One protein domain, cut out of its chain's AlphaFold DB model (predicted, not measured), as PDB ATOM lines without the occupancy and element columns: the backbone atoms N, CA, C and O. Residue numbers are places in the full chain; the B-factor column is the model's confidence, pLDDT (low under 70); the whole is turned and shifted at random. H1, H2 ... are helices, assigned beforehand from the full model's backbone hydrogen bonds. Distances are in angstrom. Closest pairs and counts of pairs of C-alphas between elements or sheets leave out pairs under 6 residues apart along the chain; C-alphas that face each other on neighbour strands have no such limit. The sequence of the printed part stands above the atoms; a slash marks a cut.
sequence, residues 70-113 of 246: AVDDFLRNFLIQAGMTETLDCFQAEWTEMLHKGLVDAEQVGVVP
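This is residues 70 to 113 of the 246 residues of an uncharacterized protein of Echeneis naucrates (UniProt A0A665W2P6). A flat helical hairpin opens as a narrow V: H1 and the longer H2 meet near the tight link, and an unnamed tail, residues 101 to 113, folds back from the far end of H2 toward the beginning of H1. The printed part has 44 residues with two named helices, H1 then H2, and no named strand; its class is all helix. It is only just compact, close to loose, with a radius of gyration of the C-alphas of 11.0 A and spans of 29 by 25 by 7 A.

Find C-alpha 71 at (26.589, -25.325, -32.079); from there H1 runs through residues 71 to 81, 15.1 A long. H2, residues 85 to 100, runs 22.6 A to C-alpha 100 at (39.802, -30.676, -43.729).

H1 and H2 touch, with Leu 79 and Leu 88 their closest C-alphas at 5.9 A; H2 does so with residues 85 to 88 alone. They run opposite ways at a shallow tilt of 19 degrees. In both, every O i to N i+4 pair is within hydrogen-bond range.

The C-alphas of Gly 83 and Gly 102 are farthest apart, 29.5 A. The printed part has no cut. Look for pLDDT under 70 at residues 106 to 108.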
ATOM      1  N   ALA A  70      28.029 -27.943 -28.240       82.00
ATOM      2  CA  ALA A  70      28.586 -27.183 -29.354       82.00
ATOM      3  C   ALA A  70      27.495 -26.881 -30.396       82.00
ATOM      4  O   ALA A  70      26.543 -27.649 -30.561       82.00
ATOM      5  N   VAL A  71      27.609 -25.752 -31.101       82.12
ATOM      6  CA  VAL A  71      26.589 -25.325 -32.079       82.12
ATOM      7  C   VAL A  71      26.404 -26.327 -33.221       82.12
ATOM      8  O   VAL A  71      25.275 -26.513 -33.679       82.12
ATOM      9  N   ASP A  72      27.461 -27.001 -33.674       82.69
ATOM     10  CA  ASP A  72      27.354 -27.982 -34.754       82.69
ATOM     11  C   ASP A  72      26.641 -29.270 -34.310       82.69
ATOM     12  O   ASP A  72      25.824 -29.798 -35.066       82.69
ATOM     13  N   ASP A  73      26.866 -29.735 -33.077       83.81
ATOM     14  CA  ASP A  73      26.121 -30.853 -32.478       83.81
ATOM     15  C   ASP A  73      24.627 -30.526 -32.339       83.81
ATOM     16  O   ASP A  73      23.771 -31.330 -32.719       83.81
ATOM     17  N   PHE A  74      24.298 -29.309 -31.897       85.62
ATOM     18  CA  PHE A  74      22.911 -28.853 -31.811       85.62
ATOM     19  C   PHE A  74      22.227 -28.790 -33.178       85.62
ATOM     20  O   PHE A  74      21.086 -29.229 -33.308       85.62
ATOM     21  N   LEU A  75      22.909 -28.288 -34.214       85.88
ATOM     22  CA  LEU A  75      22.358 -28.245 -35.572       85.88
ATOM     23  C   LEU A  75      22.108 -29.650 -36.127       85.88
ATOM     24  O   LEU A  75      21.056 -29.889 -36.722       85.88
ATOM     25  N   ARG A  76      23.016 -30.606 -35.880       88.06
ATOM     26  CA  ARG A  76      22.792 -32.018 -36.235       88.06
ATOM     27  C   ARG A  76      21.572 -32.572 -35.504       88.06
ATOM     28  O   ARG A  76      20.679 -33.119 -36.149       88.06
ATOM     29  N   ASN A  77      21.497 -32.390 -34.186       88.00
ATOM     30  CA  ASN A  77      20.378 -32.861 -33.366       88.00
ATOM     31  C   ASN A  77      19.043 -32.226 -33.786       88.00
ATOM     32  O   ASN A  77      18.024 -32.918 -33.843       88.00
ATOM     33  N   PHE A  78      19.049 -30.939 -34.138       87.69
ATOM     34  CA  PHE A  78      17.888 -30.223 -34.659       87.69
ATOM     35  C   PHE A  78      17.422 -30.797 -35.999       87.69
ATOM     36  O   PHE A  78      16.247 -31.134 -36.135       87.69
ATOM     37  N   LEU A  79      18.324 -30.960 -36.972       90.25
ATOM     38  CA  LEU A  79      17.984 -31.496 -38.295       90.25
ATOM     39  C   LEU A  79      17.487 -32.947 -38.211       90.25
ATOM     40  O   LEU A  79      16.541 -33.312 -38.913       90.25
ATOM     41  N   ILE A  80      18.050 -33.749 -37.299       88.94
ATOM     42  CA  ILE A  80      17.563 -35.100 -36.983       88.94
ATOM     43  C   ILE A  80      16.144 -35.039 -36.398       88.94
ATOM     44  O   ILE A  80      15.261 -35.752 -36.872       88.94
ATOM     45  N   GLN A  81      15.890 -34.182 -35.400       85.50
ATOM     46  CA  GLN A  81      14.553 -34.032 -34.805       85.50
ATOM     47  C   GLN A  81      13.512 -33.484 -35.787       85.50
ATOM     48  O   GLN A  81      12.346 -33.875 -35.713       85.50
ATOM     49  N   ALA A  82      13.920 -32.604 -36.699       87.44
ATOM     50  CA  ALA A  82      13.071 -32.044 -37.744       87.44
ATOM     51  C   ALA A  82      12.824 -33.022 -38.909       87.44
ATOM     52  O   ALA A  82      11.974 -32.753 -39.755       87.44
ATOM     53  N   GLY A  83      13.543 -34.152 -38.965       90.00
ATOM     54  CA  GLY A  83      13.443 -35.134 -40.048       90.00
ATOM     55  C   GLY A  83      14.038 -34.657 -41.378       90.00
ATOM     56  O   GLY A  83      13.694 -35.193 -42.428       90.00
ATOM     57  N   MET A  84      14.919 -33.653 -41.351       93.38
ATOM     58  CA  MET A  84      15.541 -33.052 -42.536       93.38
ATOM     59  C   MET A  84      16.833 -33.789 -42.918       93.38
ATOM     60  O   MET A  84      17.927 -33.230 -42.850       93.38
ATOM     61  N   THR A  85      16.720 -35.064 -43.292       92.19
ATOM     62  CA  THR A  85      17.878 -35.950 -43.521       92.19
ATOM     63  C   THR A  85      18.753 -35.519 -44.697       92.19
ATOM     64  O   THR A  85      19.967 -35.503 -44.563       92.19
ATOM     65  N   GLU A  86      18.167 -35.074 -45.812       94.69
ATOM     66  CA  GLU A  86      18.949 -34.603 -46.970       94.69
ATOM     67  C   GLU A  86      19.751 -33.333 -46.637       94.69
ATOM     68  O   GLU A  86      20.913 -33.195 -47.011       94.69
ATOM     69  N   THR A  87      19.156 -32.414 -45.869       94.75
ATOM     70  CA  THR A  87      19.840 -31.202 -45.395       94.75
ATOM     71  C   THR A  87      20.938 -31.531 -44.388       94.75
ATOM     72  O   THR A  87      21.987 -30.894 -44.403       94.75
ATOM     73  N   LEU A  88      20.714 -32.532 -43.532       94.00
ATOM     74  CA  LEU A  88      21.724 -33.041 -42.609       94.00
ATOM     75  C   LEU A  88      22.928 -33.622 -43.358       94.00
ATOM     76  O   LEU A  88      24.058 -33.330 -42.978       94.00
ATOM     77  N   ASP A  89      22.694 -34.397 -44.415       93.00
ATOM     78  CA  ASP A  89      23.757 -35.023 -45.206       93.00
ATOM     79  C   ASP A  89      24.608 -33.969 -45.934       93.00
ATOM     80  O   ASP A  89      25.840 -34.016 -45.872       93.00
ATOM     81  N   CYS A  90      23.970 -32.964 -46.549       94.56
ATOM     82  CA  CYS A  90      24.674 -31.824 -47.143       94.56
ATOM     83  C   CYS A  90      25.483 -31.047 -46.095       94.56
ATOM     84  O   CYS A  90      26.670 -30.794 -46.297       94.56
ATOM     85  N   PHE A  91      24.870 -30.727 -44.950       92.12
ATOM     86  CA  PHE A  91      25.540 -30.027 -43.854       92.12
ATOM     87  C   PHE A  91      26.762 -30.802 -43.346       92.12
ATOM     88  O   PHE A  91      27.832 -30.223 -43.177       92.12
ATOM     89  N   GLN A  92      26.640 -32.116 -43.136       90.31
ATOM     90  CA  GLN A  92      27.753 -32.951 -42.680       90.31
ATOM     91  C   GLN A  92      28.890 -33.010 -43.704       90.31
ATOM     92  O   GLN A  92      30.058 -32.938 -43.308       90.31
ATOM     93  N   ALA A  93      28.574 -33.121 -44.997       91.62
ATOM     94  CA  ALA A  93      29.574 -33.143 -46.061       91.62
ATOM     95  C   ALA A  93      30.352 -31.817 -46.133       91.62
ATOM     96  O   ALA A  93      31.584 -31.827 -46.079       91.62
ATOM     97  N   GLU A  94      29.645 -30.685 -46.163       90.94
ATOM     98  CA  GLU A  94      30.247 -29.347 -46.223       90.94
ATOM     99  C   GLU A  94      31.056 -29.020 -44.961       90.94
ATOM    100  O   GLU A  94      32.176 -28.512 -45.046       90.94
ATOM    101  N   TRP A  95      30.533 -29.364 -43.781       86.38
ATOM    102  CA  TRP A  95      31.217 -29.158 -42.505       86.38
ATOM    103  C   TRP A  95      32.523 -29.957 -42.421       86.38
ATOM    104  O   TRP A  95      33.563 -29.440 -42.007       86.38
ATOM    105  N   THR A  96      32.500 -31.208 -42.883       86.88
ATOM    106  CA  THR A  96      33.688 -32.072 -42.923       86.88
ATOM    107  C   THR A  96      34.713 -31.566 -43.940       86.88
ATOM    108  O   THR A  96      35.916 -31.607 -43.679       86.88
ATOM    109  N   GLU A  97      34.269 -31.057 -45.089       89.81
ATOM    110  CA  GLU A  97      35.139 -30.441 -46.094       89.81
ATOM    111  C   GLU A  97      35.803 -29.154 -45.569       89.81
ATOM    112  O   GLU A  97      37.005 -28.951 -45.759       89.81
ATOM    113  N   MET A  98      35.051 -28.309 -44.860       84.94
ATOM    114  CA  MET A  98      35.551 -27.085 -44.224       84.94
ATOM    115  C   MET A  98      36.611 -27.369 -43.150       84.94
ATOM    116  O   MET A  98      37.628 -26.672 -43.104       84.94
ATOM    117  N   LEU A  99      36.407 -28.414 -42.339       83.69
ATOM    118  CA  LEU A  99      37.376 -28.872 -41.337       83.69
ATOM    119  C   LEU A  99      38.683 -29.350 -41.984       83.69
ATOM    120  O   LEU A  99      39.762 -28.928 -41.574       83.69
ATOM    121  N   HIS A 100      38.606 -30.173 -43.036       81.50
ATOM    122  CA  HIS A 100      39.802 -30.676 -43.729       81.50
ATOM    123  C   HIS A 100      40.615 -29.574 -44.413       81.50
ATOM    124  O   HIS A 100      41.837 -29.681 -44.507       81.50
ATOM    125  N   LYS A 101      39.958 -28.513 -44.892       87.75
ATOM    126  CA  LYS A 101      40.633 -27.350 -45.485       87.75
ATOM    127  C   LYS A 101      41.157 -26.359 -44.435       87.75
ATOM    128  O   LYS A 101      41.806 -25.386 -44.813       87.75
ATOM    129  N   GLY A 102      40.877 -26.581 -43.146       77.81
ATOM    130  CA  GLY A 102      41.291 -25.702 -42.049       77.81
ATOM    131  C   GLY A 102      40.609 -24.331 -42.055       77.81
ATOM    132  O   GLY A 102      41.135 -23.392 -41.464       77.81
ATOM    133  N   LEU A 103      39.466 -24.188 -42.740       78.06
ATOM    134  CA  LEU A 103      38.708 -22.927 -42.772       78.06
ATOM    135  C   LEU A 103      37.864 -22.710 -41.510       78.06
ATOM    136  O   LEU A 103      37.393 -21.598 -41.282       78.06
ATOM    137  N   VAL A 104      37.669 -23.758 -40.709       73.38
ATOM    138  CA  VAL A 104      36.912 -23.720 -39.459       73.38
ATOM    139  C   VAL A 104      37.748 -24.376 -38.369       73.38
ATOM    140  O   VAL A 104      38.190 -25.513 -38.526       73.38
ATOM    141  N   ASP A 105      37.953 -23.658 -37.268       73.19
ATOM    142  CA  ASP A 105      38.527 -24.213 -36.047       73.19
ATOM    143  C   ASP A 105      37.405 -24.818 -35.195       73.19
ATOM    144  O   ASP A 105      36.541 -24.098 -34.689       73.19
ATOM    145  N   ALA A 106      37.409 -26.146 -35.052       68.12
ATOM    146  CA  ALA A 106      36.410 -26.883 -34.282       68.12
ATOM    147  C   ALA A 106      36.388 -26.483 -32.795       68.12
ATOM    148  O   ALA A 106      35.341 -26.589 -32.161       68.12
ATOM    149  N   GLU A 107      37.505 -25.998 -32.239       66.00
ATOM    150  CA  GLU A 107      37.578 -25.548 -30.841       66.00
ATOM    151  C   GLU A 107      37.002 -24.141 -30.632       66.00
ATOM    152  O   GLU A 107      36.699 -23.756 -29.501       66.00
ATOM    153  N   GLN A 108      36.816 -23.377 -31.713       65.12
ATOM    154  CA  GLN A 108      36.353 -21.989 -31.673       65.12
ATOM    155  C   GLN A 108      34.884 -21.830 -32.096       65.12
ATOM    156  O   GLN A 108      34.335 -20.725 -32.060       65.12
ATOM    157  N   VAL A 109      34.227 -22.935 -32.459       71.94
ATOM    158  CA  VAL A 109      32.782 -22.988 -32.688       71.94
ATOM    159  C   VAL A 109      32.071 -22.629 -31.383       71.94
ATOM    160  O   VAL A 109      32.336 -23.199 -30.326       71.94
ATOM    161  N   GLY A 110      31.183 -21.638 -31.454       75.31
ATOM    162  CA  GLY A 110      30.471 -21.131 -30.286       75.31
ATOM    163  C   GLY A 110      29.666 -22.210 -29.557       75.31
ATOM    164  O   GLY A 110      29.275 -23.232 -30.121       75.31
ATOM    165  N   VAL A 111      29.390 -21.948 -28.283       81.62
ATOM    166  CA  VAL A 111      28.498 -22.767 -27.456       81.62
ATOM    167  C   VAL A 111      27.059 -22.316 -27.677       81.62
ATOM    168  O   VAL A 111      26.785 -21.118 -27.803       81.62
ATOM    169  N   VAL A 112      26.128 -23.265 -27.703       79.56
ATOM    170  CA  VAL A 112      24.701 -22.960 -27.828       79.56
ATOM    171  C   VAL A 112      24.226 -22.179 -26.598       79.56
ATOM    172  O   VAL A 112      24.499 -22.593 -25.469       79.56
ATOM    173  N   PRO A 113      23.488 -21.067 -26.775       82.88
ATOM    174  CA  PRO A 113      22.896 -20.356 -25.651       82.88
ATOM    175  C   PRO A 113      21.982 -21.270 -24.829       82.88
ATOM    176  O   PRO A 113      21.107 -21.944 -25.377       82.88
TER     177      PRO A 113